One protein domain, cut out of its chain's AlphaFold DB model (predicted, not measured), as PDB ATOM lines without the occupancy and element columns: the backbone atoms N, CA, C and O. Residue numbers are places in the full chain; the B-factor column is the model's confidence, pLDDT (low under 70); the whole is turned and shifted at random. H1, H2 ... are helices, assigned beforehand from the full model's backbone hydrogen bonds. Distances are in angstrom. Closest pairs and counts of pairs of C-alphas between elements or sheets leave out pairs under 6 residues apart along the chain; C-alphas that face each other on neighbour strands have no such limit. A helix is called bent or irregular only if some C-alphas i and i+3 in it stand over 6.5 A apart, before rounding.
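What this domain is: This is residues 2 to 72 of the 193 residues of the protein "2-oxoglutarate/malate translocator" of Lactobacillus pasteurii DSM 23907 = CRBIP 24.76 (UniProt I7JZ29). An open, stretched-out arrangement of three separate helices: the long H2 makes much of the length, with the shorter H1 near its first end and the shorter H3 past its last end, across a link of ten residues, and no helix packs on another. The chain turns back after H1 to enter H2, which has a kink, and after H2 a link leads over to H3, at the far end of the long axis. The printed part has 71 residues with three named helices, in the order H1, H2, H3, and no named strand; the class is all helix. The whole is extended, with a radius of gyration of the C-alphas of 21.4 A, and flat, spanning 60 by 37 by 18 A.

Where its parts are: H1 is residues 5 to 16, 16.8 A from first to last C-alpha, and begins at C-alpha 5 at (-11.445, -24.982, -21.463). H2 is residues 23 to 48, 35.0 A long, from C-alpha 23 at (0.308, -29.716, -13.616). H3 is residues 59 to 70, 16.3 A long, and ends at C-alpha 70 at (-40.167, -40.655, 0.317).

How they stand to each other: H1 and H2 are apart, and a short link of six residues joins them. H2 has a kink of 44 degrees near residue 30; it is irregular, but only just, with C-alphas 29 and 32 at 6.9 A. H2 and H3 are apart, joined by a short link of ten residues. H1 and H3 are apart too. Residues 27 to 45 of H2 stand free, as do residues 55 to 72, of which 59 to 70 belong to H3. In H1 and H3 every O i to N i+4 pair is within hydrogen-bond range; in H2, 19 of 22 are.

The domain as a whole: The two C-alphas farthest apart, those of Gly 18 and Glu 69, are 60.8 A from each other. The printed part has no cut, and neither link is long. The mean pLDDT of the printed part is 85.3, and residues 2 to 3 are under 70.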
ATOM      1  N   THR A   2      -6.807 -28.449 -15.709       62.69
ATOM      2  CA  THR A   2      -7.888 -29.367 -16.131       62.69
ATOM      3  C   THR A   2      -9.312 -28.896 -15.807       62.69
ATOM      4  O   THR A   2     -10.268 -29.552 -16.188       62.69
ATOM      5  N   ALA A   3      -9.465 -27.776 -15.092       64.62
ATOM      6  CA  ALA A   3     -10.762 -27.344 -14.564       64.62
ATOM      7  C   ALA A   3     -11.696 -26.708 -15.610       64.62
ATOM      8  O   ALA A   3     -12.907 -26.720 -15.429       64.62
ATOM      9  N   SER A   4     -11.158 -26.113 -16.681       74.19
ATOM     10  CA  SER A   4     -11.963 -25.395 -17.677       74.19
ATOM     11  C   SER A   4     -11.234 -25.266 -19.018       74.19
ATOM     12  O   SER A   4     -10.002 -25.252 -19.066       74.19
ATOM     13  N   ALA A   5     -11.992 -25.138 -20.112       70.38
ATOM     14  CA  ALA A   5     -11.445 -24.982 -21.463       70.38
ATOM     15  C   ALA A   5     -10.493 -23.771 -21.627       70.38
ATOM     16  O   ALA A   5      -9.444 -23.942 -22.255       70.38
ATOM     17  N   PRO A   6     -10.748 -22.588 -21.024       74.06
ATOM     18  CA  PRO A   6      -9.810 -21.464 -21.085       74.06
ATOM     19  C   PRO A   6      -8.428 -21.784 -20.505       74.06
ATOM     20  O   PRO A   6      -7.419 -21.330 -21.041       74.06
ATOM     21  N   ASN A   7      -8.358 -22.609 -19.453       81.25
ATOM     22  CA  ASN A   7      -7.077 -23.023 -18.885       81.25
ATOM     23  C   ASN A   7      -6.267 -23.843 -19.897       81.25
ATOM     24  O   ASN A   7      -5.076 -23.596 -20.059       81.25
ATOM     25  N   VAL A   8      -6.915 -24.781 -20.596       76.88
ATOM     26  CA  VAL A   8      -6.284 -25.608 -21.641       76.88
ATOM     27  C   VAL A   8      -5.770 -24.738 -22.791       76.88
ATOM     28  O   VAL A   8      -4.626 -24.901 -23.214       76.88
ATOM     29  N   ALA A   9      -6.565 -23.761 -23.235       77.00
ATOM     30  CA  ALA A   9      -6.155 -22.810 -24.269       77.00
ATOM     31  C   ALA A   9      -4.935 -21.969 -23.843       77.00
ATOM     32  O   ALA A   9      -3.982 -21.835 -24.612       77.00
ATOM     33  N   ALA A  10      -4.919 -21.459 -22.606       81.12
ATOM     34  CA  ALA A  10      -3.798 -20.680 -22.076       81.12
ATOM     35  C   ALA A  10      -2.491 -21.493 -22.015       81.12
ATOM     36  O   ALA A  10      -1.426 -20.979 -22.350       81.12
ATOM     37  N   ILE A  11      -2.569 -22.773 -21.640       83.94
ATOM     38  CA  ILE A  11      -1.411 -23.683 -21.611       83.94
ATOM     39  C   ILE A  11      -0.904 -23.960 -23.025       83.94
ATOM     40  O   ILE A  11       0.304 -23.952 -23.245       83.94
ATOM     41  N   GLY A  12      -1.812 -24.178 -23.983       81.88
ATOM     42  CA  GLY A  12      -1.449 -24.357 -25.389       81.88
ATOM     43  C   GLY A  12      -0.709 -23.140 -25.946       81.88
ATOM     44  O   GLY A  12       0.327 -23.290 -26.594       81.88
ATOM     45  N   LEU A  13      -1.179 -21.931 -25.622       84.12
ATOM     46  CA  LEU A  13      -0.513 -20.687 -26.009       84.12
ATOM     47  C   LEU A  13       0.855 -20.522 -25.331       84.12
ATOM     48  O   LEU A  13       1.817 -20.126 -25.989       84.12
ATOM     49  N   ALA A  14       0.965 -20.842 -24.040       85.50
ATOM     50  CA  ALA A  14       2.235 -20.813 -23.318       85.50
ATOM     51  C   ALA A  14       3.255 -21.781 -23.943       85.50
ATOM     52  O   ALA A  14       4.389 -21.385 -24.216       85.50
ATOM     53  N   ALA A  15       2.828 -23.006 -24.266       86.00
ATOM     54  CA  ALA A  15       3.667 -24.006 -24.920       86.00
ATOM     55  C   ALA A  15       4.123 -23.551 -26.317       86.00
ATOM     56  O   ALA A  15       5.294 -23.710 -26.655       86.00
ATOM     57  N   ALA A  16       3.243 -22.906 -27.093       85.88
ATOM     58  CA  ALA A  16       3.599 -22.309 -28.384       85.88
ATOM     59  C   ALA A  16       4.647 -21.181 -28.270       85.88
ATOM     60  O   ALA A  16       5.324 -20.875 -29.247       85.88
ATOM     61  N   ASN A  17       4.812 -20.590 -27.081       87.88
ATOM     62  CA  ASN A  17       5.829 -19.582 -26.765       87.88
ATOM     63  C   ASN A  17       7.009 -20.155 -25.948       87.88
ATOM     64  O   ASN A  17       7.754 -19.400 -25.327       87.88
ATOM     65  N   GLY A  18       7.187 -21.482 -25.924       87.19
ATOM     66  CA  GLY A  18       8.318 -22.149 -25.264       87.19
ATOM     67  C   GLY A  18       8.202 -22.278 -23.742       87.19
ATOM     68  O   GLY A  18       9.167 -22.663 -23.081       87.19
ATOM     69  N   VAL A  19       7.037 -21.975 -23.163       86.88
ATOM     70  CA  VAL A  19       6.789 -22.084 -21.722       86.88
ATOM     71  C   VAL A  19       5.992 -23.351 -21.430       86.88
ATOM     72  O   VAL A  19       4.804 -23.450 -21.731       86.88
ATOM     73  N   HIS A  20       6.638 -24.317 -20.781       85.00
ATOM     74  CA  HIS A  20       5.987 -25.544 -20.336       85.00
ATOM     75  C   HIS A  20       5.552 -25.427 -18.877       85.00
ATOM     76  O   HIS A  20       6.371 -25.426 -17.959       85.00
ATOM     77  N   VAL A  21       4.241 -25.353 -18.661       82.38
ATOM     78  CA  VAL A  21       3.650 -25.366 -17.321       82.38
ATOM     79  C   VAL A  21       3.317 -26.808 -16.953       82.38
ATOM     80  O   VAL A  21       2.516 -27.451 -17.626       82.38
ATOM     81  N   SER A  22       3.925 -27.329 -15.886       84.94
ATOM     82  CA  SER A  22       3.557 -28.640 -15.349       84.94
ATOM     83  C   SER A  22       2.272 -28.549 -14.522       84.94
ATOM     84  O   SER A  22       1.976 -27.511 -13.925       84.94
ATOM     85  N   TRP A  23       1.526 -29.654 -14.433       81.69
ATOM     86  CA  TRP A  23       0.308 -29.716 -13.616       81.69
ATOM     87  C   TRP A  23       0.571 -29.325 -12.160       81.69
ATOM     88  O   TRP A  23      -0.154 -28.513 -11.586       81.69
ATOM     89  N   PHE A  24       1.658 -29.849 -11.589       83.19
ATOM     90  CA  PHE A  24       2.041 -29.560 -10.211       83.19
ATOM     91  C   PHE A  24       2.521 -28.115 -10.031       83.19
ATOM     92  O   PHE A  24       2.169 -27.474  -9.044       83.19
ATOM     93  N   GLY A  25       3.250 -27.559 -11.008       83.62
ATOM     94  CA  GLY A  25       3.658 -26.153 -10.989       83.62
ATOM     95  C   GLY A  25       2.459 -25.204 -11.010       83.62
ATOM     96  O   GLY A  25       2.405 -24.257 -10.227       83.62
ATOM     97  N   TRP A  26       1.454 -25.498 -11.839       83.81
ATOM     98  CA  TRP A  26       0.199 -24.746 -11.847       83.81
ATOM     99  C   TRP A  26      -0.552 -24.856 -10.516       83.81
ATOM    100  O   TRP A  26      -1.032 -23.844 -10.010       83.81
ATOM    101  N   LEU A  27      -0.639 -26.057  -9.930       84.38
ATOM    102  CA  LEU A  27      -1.309 -26.263  -8.643       84.38
ATOM    103  C   LEU A  27      -0.645 -25.442  -7.531       84.38
ATOM    104  O   LEU A  27      -1.340 -24.735  -6.808       84.38
ATOM    105  N   LEU A  28       0.683 -25.507  -7.408       85.75
ATOM    106  CA  LEU A  28       1.420 -24.754  -6.391       85.75
ATOM    107  C   LEU A  28       1.278 -23.240  -6.571       85.75
ATOM    108  O   LEU A  28       1.163 -22.516  -5.586       85.75
ATOM    109  N   ALA A  29       1.239 -22.759  -7.816       83.00
ATOM    110  CA  ALA A  29       0.989 -21.348  -8.094       83.00
ATOM    111  C   ALA A  29      -0.452 -20.927  -7.743       83.00
ATOM    112  O   ALA A  29      -0.679 -19.802  -7.303       83.00
ATOM    113  N   ALA A  30      -1.427 -21.824  -7.918       83.62
ATOM    114  CA  ALA A  30      -2.845 -21.536  -7.719       83.62
ATOM    115  C   ALA A  30      -3.345 -21.778  -6.284       83.62
ATOM    116  O   ALA A  30      -4.360 -21.199  -5.899       83.62
ATOM    117  N   ILE A  31      -2.673 -22.612  -5.481       87.31
ATOM    118  CA  ILE A  31      -3.196 -23.046  -4.176       87.31
ATOM    119  C   ILE A  31      -3.324 -21.892  -3.177       87.31
ATOM    120  O   ILE A  31      -4.352 -21.766  -2.521       87.31
ATOM    121  N   VAL A  32      -2.320 -21.014  -3.096       86.88
ATOM    122  CA  VAL A  32      -2.325 -19.872  -2.171       86.88
ATOM    123  C   VAL A  32      -3.441 -18.877  -2.513       86.88
ATOM    124  O   VAL A  32      -4.287 -18.638  -1.648       86.88
ATOM    125  N   PRO A  33      -3.533 -18.326  -3.743       82.31
ATOM    126  CA  PRO A  33      -4.643 -17.439  -4.091       82.31
ATOM    127  C   PRO A  33      -5.999 -18.161  -4.072       82.31
ATOM    128  O   PRO A  33      -6.999 -17.551  -3.703       82.31
ATOM    129  N   GLY A  34      -6.041 -19.456  -4.400       83.19
ATOM    130  CA  GLY A  34      -7.256 -20.270  -4.348       83.19
ATOM    131  C   GLY A  34      -7.815 -20.422  -2.933       83.19
ATOM    132  O   GLY A  34      -9.009 -20.220  -2.730       83.19
ATOM    133  N   LEU A  35      -6.967 -20.710  -1.942       88.44
ATOM    134  CA  LEU A  35      -7.374 -20.795  -0.534       88.44
ATOM    135  C   LEU A  35      -7.819 -19.438   0.016       88.44
ATOM    136  O   LEU A  35      -8.818 -19.367   0.733       88.44
ATOM    137  N   ILE A  36      -7.119 -18.359  -0.349       87.00
ATOM    138  CA  ILE A  36      -7.530 -16.998   0.016       87.00
ATOM    139  C   ILE A  36      -8.923 -16.711  -0.552       87.00
ATOM    140  O   ILE A  36      -9.807 -16.299   0.196       87.00
ATOM    141  N   ALA A  37      -9.154 -16.977  -1.839       82.81
ATOM    142  CA  ALA A  37     -10.458 -16.775  -2.466       82.81
ATOM    143  C   ALA A  37     -11.553 -17.642  -1.820       82.81
ATOM    144  O   ALA A  37     -12.651 -17.146  -1.579       82.81
ATOM    145  N   LEU A  38     -11.248 -18.895  -1.467       85.62
ATOM    146  CA  LEU A  38     -12.191 -19.824  -0.838       85.62
ATOM    147  C   LEU A  38     -12.671 -19.360   0.547       85.62
ATOM    148  O   LEU A  38     -13.776 -19.707   0.948       85.62
ATOM    149  N   ILE A  39     -11.880 -18.558   1.264       89.50
ATOM    150  CA  ILE A  39     -12.278 -17.968   2.553       89.50
ATOM    151  C   ILE A  39     -12.908 -16.585   2.347       89.50
ATOM    152  O   ILE A  39     -13.968 -16.282   2.899       89.50
ATOM    153  N   VAL A  40     -12.258 -15.733   1.551       86.81
ATOM    154  CA  VAL A  40     -12.624 -14.320   1.400       86.81
ATOM    155  C   VAL A  40     -13.922 -14.154   0.613       86.81
ATOM    156  O   VAL A  40     -14.764 -13.354   1.015       86.81
ATOM    157  N   VAL A  41     -14.120 -14.905  -0.476       84.50
ATOM    158  CA  VAL A  41     -15.306 -14.748  -1.334       84.50
ATOM    159  C   VAL A  41     -16.595 -15.107  -0.585       84.50
ATOM    160  O   VAL A  41     -17.479 -14.250  -0.549       84.50
ATOM    161  N   PRO A  42     -16.723 -16.271   0.089       85.75
ATOM    162  CA  PRO A  42     -17.929 -16.568   0.864       85.75
ATOM    163  C   PRO A  42     -18.184 -15.556   1.983       85.75
ATOM    164  O   PRO A  42     -19.329 -15.172   2.206       85.75
ATOM    165  N   PHE A  43     -17.132 -15.075   2.659       87.94
ATOM    166  CA  PHE A  43     -17.263 -14.057   3.703       87.94
ATOM    167  C   PHE A  43     -17.798 -12.724   3.159       87.94
ATOM    168  O   PHE A  43     -18.700 -12.127   3.750       87.94
ATOM    169  N   ILE A  44     -17.269 -12.264   2.021       88.56
ATOM    170  CA  ILE A  44     -17.744 -11.049   1.349       88.56
ATOM    171  C   ILE A  44     -19.196 -11.227   0.897       88.56
ATOM    172  O   ILE A  44     -20.017 -10.356   1.184       88.56
ATOM    173  N   LEU A  45     -19.526 -12.349   0.246       86.81
ATOM    174  CA  LEU A  45     -20.888 -12.639  -0.210       86.81
ATOM    175  C   LEU A  45     -21.875 -12.671   0.958       86.81
ATOM    176  O   LEU A  45     -22.907 -12.017   0.885       86.81
ATOM    177  N   TYR A  46     -21.530 -13.322   2.072       87.50
ATOM    178  CA  TYR A  46     -22.384 -13.360   3.262       87.50
ATOM    179  C   TYR A  46     -22.651 -11.965   3.852       87.50
ATOM    180  O   TYR A  46     -23.708 -11.727   4.437       87.50
ATOM    181  N   LYS A  47     -21.703 -11.027   3.714       87.50
ATOM    182  CA  LYS A  47     -21.841  -9.661   4.232       87.50
ATOM    183  C   LYS A  47     -22.571  -8.719   3.270       87.50
ATOM    184  O   LYS A  47     -23.341  -7.886   3.740       87.50
ATOM    185  N   LEU A  48     -22.309  -8.815   1.965       89.31
ATOM    186  CA  LEU A  48     -22.915  -7.955   0.937       89.31
ATOM    187  C   LEU A  48     -24.309  -8.433   0.519       89.31
ATOM    188  O   LEU A  48     -25.206  -7.615   0.337       89.31
ATOM    189  N   TYR A  49     -24.486  -9.748   0.411       86.38
ATOM    190  CA  TYR A  49     -25.722 -10.419   0.018       86.38
ATOM    191  C   TYR A  49     -26.095 -11.459   1.081       86.38
ATOM    192  O   TYR A  49     -26.049 -12.665   0.820       86.38
ATOM    193  N   PRO A  50     -26.406 -11.021   2.317       86.81
ATOM    194  CA  PRO A  50     -26.776 -11.947   3.372       86.81
ATOM    195  C   PRO A  50     -27.999 -12.765   2.937       86.81
ATOM    196  O   PRO A  50     -28.962 -12.184   2.433       86.81
ATOM    197  N   PRO A  51     -27.995 -14.093   3.150       86.69
ATOM    198  CA  PRO A  51     -29.158 -14.909   2.845       86.69
ATOM    199  C   PRO A  51     -30.341 -14.463   3.708       86.69
ATOM    200  O   PRO A  51     -30.170 -14.125   4.884       86.69
ATOM    201  N   GLU A  52     -31.540 -14.485   3.127       87.50
ATOM    202  CA  GLU A  52     -32.783 -14.120   3.821       87.50
ATOM    203  C   GLU A  52     -33.059 -15.054   5.008       87.50
ATOM    204  O   GLU A  52     -33.480 -14.610   6.074       87.50
ATOM    205  N   ILE A  53     -32.745 -16.344   4.845       85.12
ATOM    206  CA  ILE A  53     -32.866 -17.368   5.884       85.12
ATOM    207  C   ILE A  53     -31.462 -17.737   6.362       85.12
ATOM    208  O   ILE A  53     -30.682 -18.350   5.633       85.12
ATOM    209  N   LYS A  54     -31.137 -17.355   7.599       82.62
ATOM    210  CA  LYS A  54     -29.828 -17.623   8.223       82.62
ATOM    211  C   LYS A  54     -29.826 -18.850   9.121       82.62
ATOM    212  O   LYS A  54     -28.777 -19.448   9.329       82.62
ATOM    213  N   GLU A  55     -30.992 -19.217   9.635       83.62
ATOM    214  CA  GLU A  55     -31.157 -20.361  10.516       83.62
ATOM    215  C   GLU A  55     -32.394 -21.150  10.114       83.62
ATOM    216  O   GLU A  55     -33.478 -20.596   9.928       83.62
ATOM    217  N   THR A  56     -32.221 -22.465  10.036       85.69
ATOM    218  CA  THR A  56     -33.309 -23.418   9.828       85.69
ATOM    219  C   THR A  56     -33.269 -24.404  10.998       85.69
ATOM    220  O   THR A  56     -32.722 -25.500  10.858       85.69
ATOM    221  N   PRO A  57     -33.788 -24.021  12.184       82.25
ATOM    222  CA  PRO A  57     -33.555 -24.733  13.449       82.25
ATOM    223  C   PRO A  57     -34.017 -26.199  13.437       82.25
ATOM    224  O   PRO A  57     -33.439 -27.032  14.127       82.25
ATOM    225  N   ASN A  58     -34.995 -26.535  12.591       88.12
ATOM    226  CA  ASN A  58     -35.533 -27.888  12.434       88.12
ATOM    227  C   ASN A  58     -35.096 -28.566  11.120       88.12
ATOM    228  O   ASN A  58     -35.741 -29.516  10.685       88.12
ATOM    229  N   ALA A  59     -34.028 -28.097  10.457       89.81
ATOM    230  CA  ALA A  59     -33.612 -28.620   9.148       89.81
ATOM    231  C   ALA A  59     -33.358 -30.130   9.161       89.81
ATOM    232  O   ALA A  59     -33.786 -30.835   8.252       89.81
ATOM    233  N   LYS A  60     -32.692 -30.631  10.209       89.75
ATOM    234  CA  LYS A  60     -32.380 -32.056  10.339       89.75
ATOM    235  C   LYS A  60     -33.644 -32.901  10.506       89.75
ATOM    236  O   LYS A  60     -33.846 -33.829   9.734       89.75
ATOM    237  N   SER A  61     -34.502 -32.560  11.470       91.94
ATOM    238  CA  SER A  61     -35.742 -33.307  11.718       91.94
ATOM    239  C   SER A  61     -36.700 -33.231  10.531       91.94
ATOM    240  O   SER A  61     -37.374 -34.206  10.217       91.94
ATOM    241  N   TRP A  62     -36.741 -32.089   9.840       91.06
ATOM    242  CA  TRP A  62     -37.515 -31.931   8.614       91.06
ATOM    243  C   TRP A  62     -36.975 -32.811   7.481       91.06
ATOM    244  O   TRP A  62     -37.753 -33.519   6.849       91.06
ATOM    245  N   ALA A  63     -35.657 -32.837   7.262       92.75
ATOM    246  CA  ALA A  63     -35.041 -33.692   6.248       92.75
ATOM    247  C   ALA A  63     -35.253 -35.191   6.535       92.75
ATOM    248  O   ALA A  63     -35.549 -35.950   5.616       92.75
ATOM    249  N   GLU A  64     -35.147 -35.615   7.799       93.31
ATOM    250  CA  GLU A  64     -35.426 -36.996   8.221       93.31
ATOM    251  C   GLU A  64     -36.901 -37.370   8.009       93.31
ATOM    252  O   GLU A  64     -37.185 -38.463   7.520       93.31
ATOM    253  N   GLY A  65     -37.828 -36.453   8.309       93.94
ATOM    254  CA  GLY A  65     -39.255 -36.628   8.030       93.94
ATOM    255  C   GLY A  65     -39.537 -36.798   6.536       93.94
ATOM    256  O   GLY A  65     -40.154 -37.784   6.140       93.94
ATOM    257  N   GLN A  66     -39.000 -35.907   5.697       93.12
ATOM    258  CA  GLN A  66     -39.159 -35.992   4.241       93.12
ATOM    259  C   GLN A  66     -38.553 -37.278   3.665       93.12
ATOM    260  O   GLN A  66     -39.152 -37.916   2.803       93.12
ATOM    261  N   LEU A  67     -37.388 -37.707   4.164       92.75
ATOM    262  CA  LEU A  67     -36.763 -38.959   3.738       92.75
ATOM    263  C   LEU A  67     -37.617 -40.180   4.112       92.75
ATOM    264  O   LEU A  67     -37.734 -41.116   3.319       92.75
ATOM    265  N   ALA A  68     -38.226 -40.170   5.300       93.06
ATOM    266  CA  ALA A  68     -39.143 -41.223   5.725       93.06
ATOM    267  C   ALA A  68     -40.415 -41.261   4.857       93.06
ATOM    268  O   ALA A  68     -40.856 -42.350   4.489       93.06
ATOM    269  N   GLU A  69     -40.965 -40.099   4.484       94.44
ATOM    270  CA  GLU A  69     -42.122 -39.986   3.580       94.44
ATOM    271  C   GLU A  69     -41.812 -40.462   2.152       94.44
ATOM    272  O   GLU A  69     -42.649 -41.113   1.523       94.44
ATOM    273  N   MET A  70     -40.606 -40.190   1.641       92.38
ATOM    274  CA  MET A  70     -40.167 -40.655   0.317       92.38
ATOM    275  C   MET A  70     -40.073 -42.187   0.230       92.38
ATOM    276  O   MET A  70     -40.358 -42.765  -0.822       92.38
ATOM    277  N   GLY A  71     -39.702 -42.855   1.328       91.38
ATOM    278  CA  GLY A  71     -39.614 -44.313   1.407       91.38
ATOM    279  C   GLY A  71     -38.416 -44.910   0.653       91.38
ATOM    280  O   GLY A  71     -37.372 -44.285   0.481       91.38
ATOM    281  N   GLN A  72     -38.529 -46.178   0.245       92.56
ATOM    282  CA  GLN A  72     -37.445 -46.870  -0.462       92.56
ATOM    283  C   GLN A  72     -37.310 -46.390  -1.911       92.56
ATOM    284  O   GLN A  72     -38.309 -46.210  -2.604       92.56
TER     285      GLN A  72